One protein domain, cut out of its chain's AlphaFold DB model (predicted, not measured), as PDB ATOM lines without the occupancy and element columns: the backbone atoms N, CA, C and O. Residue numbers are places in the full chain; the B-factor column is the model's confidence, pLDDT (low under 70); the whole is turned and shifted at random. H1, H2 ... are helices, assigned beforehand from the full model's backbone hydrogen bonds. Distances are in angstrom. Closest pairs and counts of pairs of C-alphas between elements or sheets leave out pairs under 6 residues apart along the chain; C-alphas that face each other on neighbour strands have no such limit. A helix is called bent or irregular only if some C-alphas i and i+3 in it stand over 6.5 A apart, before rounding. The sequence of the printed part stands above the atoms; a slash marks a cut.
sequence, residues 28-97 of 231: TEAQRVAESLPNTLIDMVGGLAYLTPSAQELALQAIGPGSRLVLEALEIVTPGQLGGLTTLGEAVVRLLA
ATOM      1  N   THR A  28     134.844 145.207  85.912       75.69
ATOM      2  CA  THR A  28     135.447 146.221  86.777       75.69
ATOM      3  C   THR A  28     135.327 145.873  88.265       75.69
ATOM      4  O   THR A  28     136.284 146.058  89.012       75.69
ATOM      5  N   GLU A  29     134.190 145.337  88.716       83.44
ATOM      6  CA  GLU A  29     133.956 144.962  90.115       83.44
ATOM      7  C   GLU A  29     134.673 143.663  90.488       83.44
ATOM      8  O   GLU A  29     135.407 143.643  91.479       83.44
ATOM      9  N   ALA A  30     134.553 142.615  89.664       83.56
ATOM     10  CA  ALA A  30     135.302 141.374  89.869       83.56
ATOM     11  C   ALA A  30     136.823 141.625  89.859       83.56
ATOM     12  O   ALA A  30     137.549 141.066  90.682       83.56
ATOM     13  N   GLN A  31     137.307 142.518  88.989       83.62
ATOM     14  CA  GLN A  31     138.714 142.907  88.962       83.62
ATOM     15  C   GLN A  31     139.127 143.736  90.185       83.62
ATOM     16  O   GLN A  31     140.139 143.416  90.805       83.62
ATOM     17  N   ARG A  32     138.327 144.719  90.614       83.25
ATOM     18  CA  ARG A  32     138.574 145.484  91.852       83.25
ATOM     19  C   ARG A  32     138.658 144.574  93.084       83.25
ATOM     20  O   ARG A  32     139.496 144.803  93.954       83.25
ATOM     21  N   VAL A  33     137.806 143.550  93.171       84.31
ATOM     22  CA  VAL A  33     137.839 142.559  94.263       84.31
ATOM     23  C   VAL A  33     139.066 141.653  94.153       84.31
ATOM     24  O   VAL A  33     139.741 141.436  95.157       84.31
ATOM     25  N   ALA A  34     139.415 141.191  92.949       81.81
ATOM     26  CA  ALA A  34     140.627 140.406  92.710       81.81
ATOM     27  C   ALA A  34     141.915 141.170  93.083       81.81
ATOM     28  O   ALA A  34     142.808 140.596  93.699       81.81
ATOM     29  N   GLU A  35     141.987 142.469  92.779       82.81
ATOM     30  CA  GLU A  35     143.094 143.364  93.154       82.81
ATOM     31  C   GLU A  35     143.118 143.703  94.659       82.81
ATOM     32  O   GLU A  35     144.149 144.127  95.181       82.81
ATOM     33  N   SER A  36     142.004 143.491  95.369       77.56
ATOM     34  CA  SER A  36     141.876 143.709  96.821       77.56
ATOM     35  C   SER A  36     142.155 142.453  97.661       77.56
ATOM     36  O   SER A  36     142.194 142.537  98.891       77.56
ATOM     37  N   LEU A  37     142.330 141.284  97.034       73.38
ATOM     38  CA  LEU A  37     142.630 140.039  97.742       73.38
ATOM     39  C   LEU A  37     144.077 140.029  98.272       73.38
ATOM     40  O   LEU A  37     145.007 140.354  97.535       73.38
ATOM     41  N   PRO A  38     144.315 139.579  99.521       69.69
ATOM     42  CA  PRO A  38     145.663 139.283  99.997       69.69
ATOM     43  C   PRO A  38     146.354 138.258  99.090       69.69
ATOM     44  O   PRO A  38     145.747 137.244  98.745       69.69
ATOM     45  N   ASN A  39     147.639 138.463  98.778       69.81
ATOM     46  CA  ASN A  39     148.419 137.570  97.904       69.81
ATOM     47  C   ASN A  39     148.320 136.082  98.297       69.81
ATOM     48  O   ASN A  39     148.244 135.218  97.430       69.81
ATOM     49  N   THR A  40     148.255 135.785  99.599       66.38
ATOM     50  CA  THR A  40     148.102 134.425 100.149       66.38
ATOM     51  C   THR A  40     146.766 133.754  99.816       66.38
ATOM     52  O   THR A  40     146.672 132.532  99.877       66.38
ATOM     53  N   LEU A  41     145.734 134.528  99.465       66.75
ATOM     54  CA  LEU A  41     144.431 134.027  99.027       66.75
ATOM     55  C   LEU A  41     144.289 134.000  97.502       66.75
ATOM     56  O   LEU A  41     143.453 133.253  97.010       66.75
ATOM     57  N   ILE A  42     145.102 134.749  96.746       72.75
ATOM     58  CA  ILE A  42     145.008 134.806  95.275       72.75
ATOM     59  C   ILE A  42     145.191 133.416  94.651       72.75
ATOM     60  O   ILE A  42     144.352 132.990  93.859       72.75
ATOM     61  N   ASP A  43     146.251 132.695  95.024       70.38
ATOM     62  CA  ASP A  43     146.531 131.363  94.467       70.38
ATOM     63  C   ASP A  43     145.495 130.320  94.934       70.38
ATOM     64  O   ASP A  43     145.113 129.434  94.172       70.38
ATOM     65  N   MET A  44     144.982 130.462  96.161       77.62
ATOM     66  CA  MET A  44     143.949 129.588  96.730       77.62
ATOM     67  C   MET A  44     142.590 129.775  96.035       77.62
ATOM     68  O   MET A  44     141.977 128.796  95.617       77.62
ATOM     69  N   VAL A  45     142.151 131.025  95.844       76.12
ATOM     70  CA  VAL A  45     140.904 131.381  95.146       76.12
ATOM     71  C   VAL A  45     141.011 131.057  93.653       76.12
ATOM     72  O   VAL A  45     140.103 130.440  93.105       76.12
ATOM     73  N   GLY A  46     142.131 131.378  92.996       74.38
ATOM     74  CA  GLY A  46     142.373 130.989  91.600       74.38
ATOM     75  C   GLY A  46     142.400 129.468  91.401       74.38
ATOM     76  O   GLY A  46     141.897 128.970  90.394       74.38
ATOM     77  N   GLY A  47     142.905 128.717  92.385       60.00
ATOM     78  CA  GLY A  47     142.904 127.252  92.395       60.00
ATOM     79  C   GLY A  47     141.504 126.623  92.383       60.00
ATOM     80  O   GLY A  47     141.323 125.560  91.786       60.00
ATOM     81  N   LEU A  48     140.491 127.292  92.953       69.12
ATOM     82  CA  LEU A  48     139.104 126.800  92.961       69.12
ATOM     83  C   LEU A  48     138.553 126.578  91.544       69.12
ATOM     84  O   LEU A  48     137.745 125.672  91.343       69.12
ATOM     85  N   ALA A  49     139.022 127.336  90.547       69.75
ATOM     86  CA  ALA A  49     138.584 127.217  89.154       69.75
ATOM     87  C   ALA A  49     138.859 125.835  88.528       69.75
ATOM     88  O   ALA A  49     138.208 125.467  87.550       69.75
ATOM     89  N   TYR A  50     139.809 125.076  89.083       64.62
ATOM     90  CA  TYR A  50     140.214 123.749  88.603       64.62
ATOM     91  C   TYR A  50     139.580 122.597  89.391       64.62
ATOM     92  O   TYR A  50     139.757 121.431  89.041       64.62
ATOM     93  N   LEU A  51     138.827 122.915  90.444       53.38
ATOM     94  CA  LEU A  51     138.126 121.947  91.277       53.38
ATOM     95  C   LEU A  51     136.694 121.726  90.772       53.38
ATOM     96  O   LEU A  51     136.045 122.636  90.258       53.38
ATOM     97  N   THR A  52     136.168 120.514  90.969       65.88
ATOM     98  CA  THR A  52     134.728 120.251  90.806       65.88
ATOM     99  C   THR A  52     133.930 121.026  91.866       65.88
ATOM    100  O   THR A  52     134.484 121.305  92.929       65.88
ATOM    101  N   PRO A  53     132.634 121.335  91.664       65.38
ATOM    102  CA  PRO A  53     131.851 122.111  92.636       65.38
ATOM    103  C   PRO A  53     131.901 121.552  94.069       65.38
ATOM    104  O   PRO A  53     132.153 122.289  95.016       65.38
ATOM    105  N   SER A  54     131.796 120.230  94.239       60.47
ATOM    106  CA  SER A  54     131.923 119.586  95.556       60.47
ATOM    107  C   SER A  54     133.332 119.702  96.157       60.47
ATOM    108  O   SER A  54     133.479 119.800  97.371       60.47
ATOM    109  N   ALA A  55     134.382 119.720  95.329       52.06
ATOM    110  CA  ALA A  55     135.747 119.962  95.790       52.06
ATOM    111  C   ALA A  55     135.998 121.450  96.105       52.06
ATOM    112  O   ALA A  55     136.742 121.743  97.038       52.06
ATOM    113  N   GLN A  56     135.340 122.386  95.407       59.81
ATOM    114  CA  GLN A  56     135.323 123.807  95.775       59.81
ATOM    115  C   GLN A  56     134.657 124.004  97.141       59.81
ATOM    116  O   GLN A  56     135.220 124.678  97.997       59.81
ATOM    117  N   GLU A  57     133.501 123.380  97.387       62.28
ATOM    118  CA  GLU A  57     132.827 123.418  98.690       62.28
ATOM    119  C   GLU A  57     133.720 122.887  99.819       62.28
ATOM    120  O   GLU A  57     133.861 123.554 100.841       62.28
ATOM    121  N   LEU A  58     134.372 121.734  99.629       59.56
ATOM    122  CA  LEU A  58     135.309 121.175 100.611       59.56
ATOM    123  C   LEU A  58     136.531 122.080 100.833       59.56
ATOM    124  O   LEU A  58     136.934 122.295 101.976       59.56
ATOM    125  N   ALA A  59     137.092 122.658  99.767       62.47
ATOM    126  CA  ALA A  59     138.197 123.607  99.871       62.47
ATOM    127  C   ALA A  59     137.789 124.874 100.640       62.47
ATOM    128  O   ALA A  59     138.553 125.330 101.486       62.47
ATOM    129  N   LEU A  60     136.578 125.401 100.406       68.50
ATOM    130  CA  LEU A  60     136.005 126.547 101.125       68.50
ATOM    131  C   LEU A  60     135.702 126.239 102.605       68.50
ATOM    132  O   LEU A  60     135.835 127.131 103.446       68.50
ATOM    133  N   GLN A  61     135.337 124.995 102.935       68.94
ATOM    134  CA  GLN A  61     135.138 124.522 104.315       68.94
ATOM    135  C   GLN A  61     136.457 124.355 105.083       68.94
ATOM    136  O   GLN A  61     136.488 124.558 106.295       68.94
ATOM    137  N   ALA A  62     137.545 124.005 104.393       67.62
ATOM    138  CA  ALA A  62     138.876 123.839 104.980       67.62
ATOM    139  C   ALA A  62     139.610 125.172 105.258       67.62
ATOM    140  O   ALA A  62     140.691 125.173 105.849       67.62
ATOM    141  N   ILE A  63     139.047 126.313 104.842       66.38
ATOM    142  CA  ILE A  63     139.645 127.637 105.044       66.38
ATOM    143  C   ILE A  63     139.636 128.019 106.530       66.38
ATOM    144  O   ILE A  63     138.600 128.004 107.195       66.38
ATOM    145  N   GLY A  64     140.788 128.464 107.042       72.19
ATOM    146  CA  GLY A  64     140.898 129.004 108.399       72.19
ATOM    147  C   GLY A  64     140.008 130.244 108.628       72.19
ATOM    148  O   GLY A  64     139.818 131.052 107.715       72.19
ATOM    149  N   PRO A  65     139.501 130.467 109.855       67.75
ATOM    150  CA  PRO A  65     138.438 131.443 110.121       67.75
ATOM    151  C   PRO A  65     138.785 132.888 109.723       67.75
ATOM    152  O   PRO A  65     137.909 133.620 109.276       67.75
ATOM    153  N   GLY A  66     140.055 133.300 109.824       65.38
ATOM    154  CA  GLY A  66     140.493 134.630 109.382       65.38
ATOM    155  C   GLY A  66     140.368 134.823 107.867       65.38
ATOM    156  O   GLY A  66     139.772 135.795 107.412       65.38
ATOM    157  N   SER A  67     140.860 133.863 107.082       66.69
ATOM    158  CA  SER A  67     140.738 133.871 105.621       66.69
ATOM    159  C   SER A  67     139.276 133.782 105.173       66.69
ATOM    160  O   SER A  67     138.881 134.459 104.226       66.69
ATOM    161  N   ARG A  68     138.447 133.013 105.891       73.56
ATOM    162  CA  ARG A  68     137.003 132.918 105.639       73.56
ATOM    163  C   ARG A  68     136.302 134.272 105.804       73.56
ATOM    164  O   ARG A  68     135.553 134.664 104.915       73.56
ATOM    165  N   LEU A  69     136.598 135.011 106.878       72.62
ATOM    166  CA  LEU A  69     136.061 136.360 107.104       72.62
ATOM    167  C   LEU A  69     136.459 137.350 105.997       72.62
ATOM    168  O   LEU A  69     135.656 138.205 105.637       72.62
ATOM    169  N   VAL A  70     137.667 137.231 105.433       71.81
ATOM    170  CA  VAL A  70     138.102 138.065 104.296       71.81
ATOM    171  C   VAL A  70     137.286 137.753 103.038       71.81
ATOM    172  O   VAL A  70     136.836 138.680 102.371       71.81
ATOM    173  N   LEU A  71     137.041 136.475 102.728       76.44
ATOM    174  CA  LEU A  71     136.221 136.094 101.571       76.44
ATOM    175  C   LEU A  71     134.743 136.491 101.735       76.44
ATOM    176  O   LEU A  71     134.103 136.838 100.747       76.44
ATOM    177  N   GLU A  72     134.209 136.474 102.959       79.31
ATOM    178  CA  GLU A  72     132.857 136.973 103.259       79.31
ATOM    179  C   GLU A  72     132.773 138.504 103.154       79.31
ATOM    180  O   GLU A  72     131.825 139.025 102.573       79.31
ATOM    181  N   ALA A  73     133.778 139.234 103.650       82.69
ATOM    182  CA  ALA A  73     133.838 140.697 103.569       82.69
ATOM    183  C   ALA A  73     134.061 141.230 102.140       82.69
ATOM    184  O   ALA A  73     133.721 142.376 101.855       82.69
ATOM    185  N   LEU A  74     134.629 140.407 101.253       81.56
ATOM    186  CA  LEU A  74     134.767 140.671  99.816       81.56
ATOM    187  C   LEU A  74     133.606 140.093  98.984       81.56
ATOM    188  O   LEU A  74     133.681 140.095  97.757       81.56
ATOM    189  N   GLU A  75     132.562 139.571  99.638       85.94
ATOM    190  CA  GLU A  75     131.371 138.977  99.016       85.94
ATOM    191  C   GLU A  75     131.675 137.834  98.021       85.94
ATOM    192  O   GLU A  75     130.866 137.529  97.151       85.94
ATOM    193  N   ILE A  76     132.821 137.152  98.159       84.69
ATOM    194  CA  ILE A  76     133.232 136.003  97.323       84.69
ATOM    195  C   ILE A  76     132.471 134.731  97.728       84.69
ATOM    196  O   ILE A  76     132.184 133.875  96.892       84.69
ATOM    197  N   VAL A  77     132.117 134.610  99.010       85.25
ATOM    198  CA  VAL A  77     131.329 133.502  99.573       85.25
ATOM    199  C   VAL A  77     130.180 134.049 100.416       85.25
ATOM    200  O   VAL A  77     130.315 135.092 101.057       85.25
ATOM    201  N   THR A  78     129.046 133.349 100.435       80.88
ATOM    202  CA  THR A  78     127.863 133.797 101.182       80.88
ATOM    203  C   THR A  78     128.126 133.764 102.696       80.88
ATOM    204  O   THR A  78     128.469 132.695 103.219       80.88
ATOM    205  N   PRO A  79     127.910 134.872 103.436       75.31
ATOM    206  CA  PRO A  79     128.115 134.913 104.882       75.31
ATOM    207  C   PRO A  79     127.356 133.809 105.625       75.31
ATOM    208  O   PRO A  79     126.144 133.649 105.466       75.31
ATOM    209  N   GLY A  80     128.073 133.032 106.439       67.31
ATOM    210  CA  GLY A  80     127.488 131.960 107.252       67.31
ATOM    211  C   GLY A  80     127.093 130.676 106.502       67.31
ATOM    212  O   GLY A  80     126.604 129.745 107.144       67.31
ATOM    213  N   GLN A  81     127.316 130.571 105.186       74.19
ATOM    214  CA  GLN A  81     127.187 129.303 104.451       74.19
ATOM    215  C   GLN A  81     128.532 128.577 104.385       74.19
ATOM    216  O   GLN A  81     129.519 129.136 103.920       74.19
ATOM    217  N   LEU A  82     128.582 127.312 104.809       62.75
ATOM    218  CA  LEU A  82     129.842 126.561 104.918       62.75
ATOM    219  C   LEU A  82     130.565 126.346 103.573       62.75
ATOM    220  O   LEU A  82     131.787 126.246 103.558       62.75
ATOM    221  N   GLY A  83     129.842 126.330 102.453       67.25
ATOM    222  CA  GLY A  83     130.394 126.237 101.099       67.25
ATOM    223  C   GLY A  83     129.583 127.069 100.104       67.25
ATOM    224  O   GLY A  83     128.550 127.630 100.467       67.25
ATOM    225  N   GLY A  84     130.065 127.125  98.862       78.31
ATOM    226  CA  GLY A  84     129.469 127.904  97.776       78.31
ATOM    227  C   GLY A  84     130.156 129.255  97.556       78.31
ATOM    228  O   GLY A  84     130.436 129.997  98.499       78.31
ATOM    229  N   LEU A  85     130.420 129.557  96.286       82.62
ATOM    230  CA  LEU A  85     130.800 130.888  95.817       82.62
ATOM    231  C   LEU A  85     129.529 131.713  95.574       82.62
ATOM    232  O   LEU A  85     128.482 131.165  95.227       82.62
ATOM    233  N   THR A  86     129.614 133.031  95.722       89.44
ATOM    234  CA  THR A  86     128.607 133.934  95.142       89.44
ATOM    235  C   THR A  86     128.843 134.062  93.634       89.44
ATOM    236  O   THR A  86     129.914 133.713  93.136       89.44
ATOM    237  N   THR A  87     127.905 134.647  92.888       89.25
ATOM    238  CA  THR A  87     128.107 134.926  91.455       89.25
ATOM    239  C   THR A  87     129.300 135.863  91.201       89.25
ATOM    240  O   THR A  87     130.003 135.719  90.201       89.25
ATOM    241  N   LEU A  88     129.581 136.782  92.137       85.94
ATOM    242  CA  LEU A  88     130.794 137.605  92.143       85.94
ATOM    243  C   LEU A  88     132.040 136.754  92.428       85.94
ATOM    244  O   LEU A  88     133.038 136.871  91.720       85.94
ATOM    245  N   GLY A  89     131.973 135.849  93.405       86.88
ATOM    246  CA  GLY A  89     133.040 134.900  93.711       86.88
ATOM    247  C   GLY A  89     133.392 133.999  92.530       86.88
ATOM    248  O   GLY A  89     134.567 133.845  92.215       86.88
ATOM    249  N   GLU A  90     132.406 133.480  91.800       88.88
ATOM    250  CA  GLU A  90     132.629 132.733  90.557       88.88
ATOM    251  C   GLU A  90     133.300 133.579  89.466       88.88
ATOM    252  O   GLU A  90     134.075 133.049  88.666       88.88
ATOM    253  N   ALA A  91     132.995 134.878  89.385       86.44
ATOM    254  CA  ALA A  91     133.645 135.793  88.447       86.44
ATOM    255  C   ALA A  91     135.102 136.077  88.858       86.44
ATOM    256  O   ALA A  91     135.994 136.003  88.013       86.44
ATOM    257  N   VAL A  92     135.363 136.306  90.150       82.56
ATOM    258  CA  VAL A  92     136.711 136.492  90.720       82.56
ATOM    259  C   VAL A  92     137.562 135.231  90.553       82.56
ATOM    260  O   VAL A  92     138.694 135.319  90.086       82.56
ATOM    261  N   VAL A  93     137.015 134.049  90.851       83.25
ATOM    262  CA  VAL A  93     137.679 132.750  90.648       83.25
ATOM    263  C   VAL A  93     138.025 132.542  89.173       83.25
ATOM    264  O   VAL A  93     139.162 132.196  88.864       83.25
ATOM    265  N   ARG A  94     137.100 132.823  88.243       82.56
ATOM    266  CA  ARG A  94     137.364 132.745  86.793       82.56
ATOM    267  C   ARG A  94     138.382 133.780  86.302       82.56
ATOM    268  O   ARG A  94     139.120 133.484  85.368       82.56
ATOM    269  N   LEU A  95     138.441 134.962  86.914       82.94
ATOM    270  CA  LEU A  95     139.419 136.006  86.591       82.94
ATOM    271  C   LEU A  95     140.826 135.660  87.110       82.94
ATOM    272  O   LEU A  95     141.814 135.897  86.418       82.94
ATOM    273  N   LEU A  96     140.914 135.076  88.309       78.62
ATOM    274  CA  LEU A  96     142.162 134.636  88.942       78.62
ATOM    275  C   LEU A  96     142.657 133.265  88.458       78.62
ATOM    276  O   LEU A  96     143.785 132.883  88.777       78.62
ATOM    277  N   ALA A  97     141.851 132.537  87.682       72.62
ATOM    278  CA  ALA A  97     142.190 131.258  87.069       72.62
ATOM    279  C   ALA A  97     143.360 131.400  86.072       72.62
ATOM    280  O   ALA A  97     143.168 131.522  84.857       72.62
TER     281      ALA A  97
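What this domain is: This is residues 28 to 97 of the 231 residues of an uncharacterized protein of Kribbella italica (UniProt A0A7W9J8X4). The domain is a small cluster of five short helices, in which H5 packs on both H1 and H2, its direction steeply turned from theirs. H1 and H3 lie toward opposite ends of the longest axis, H4 lies to one side, and the long unnamed stretch of residues 74 to 86 leads from H4 back to H5; H3 and H4 are only loosely joined to the other helices. The printed part has 70 residues with five named helices, H1 to H5 in order along the chain, and no named strand; the class is all helix. It is compact, with a radius of gyration of the C-alphas of 10.6 A, and rounded, with spans of 28 by 23 by 21 A.

Where its parts are: H1 covers residues 28 to 36, beginning at C-alpha 28 at (135.447, 146.221, 86.777), and is 12.2 A long from first to last C-alpha. H2, residues 39 to 48, is 15.1 A long; it is irregular, but only just: C-alphas 40 and 43 are 6.6 A apart. H3, residues 53 to 61, is 12.4 A long and begins at C-alpha 53 at (131.851, 122.111, 92.636). H4, residues 65 to 73, is 12.2 A long. H5, residues 87 to 96, is 14.3 A long and ends at C-alpha 96 at (142.162, 134.636, 88.942).

How they stand to each other: H1 and H5 touch, their closest C-alphas being those of Ala 30 and Val 92 at 5.2 A; they run the same way at a steep tilt of 65 degrees. H2 and H5 touch, with the C-alphas of Gly 46 and Leu 96 closest at 4.5 A, and stand about perpendicular at 74 degrees. H1 and H2 are close but not clearly touching, with the C-alphas of Ala 34 and Ile 42 closest at 7.6 A. H2 and H3 are close but not clearly touching, with the C-alphas of Leu 48 and Gln 56 closest at 5.6 A; they run opposite ways at a shallow tilt of 29 degrees. H2 and H4 are close but not clearly touching, with the C-alphas of Leu 41 and Ser 67 closest at 7.6 A, and stand about perpendicular at 78 degrees. H3 and H4 are close but not clearly touching, with the C-alphas of Leu 60 and Arg 68 closest at 7.9 A. H1 is apart from H3 and from H4, and H5 is apart from H3 and from H4. In H1, H3, H4 and H5 every O i to N i+4 pair is within hydrogen-bond range; in H2, 4 of 6 are.

The domain as a whole: The two C-alphas farthest apart are those of Thr 28 and Ala 62, at 29.1 A. The printed part has no cut. The link from H4 to H5, 13 residues, is long; the other three links are tight. The mean pLDDT of the printed part is 74.2, and 27 residues are under 70, among them residues 47 to 63.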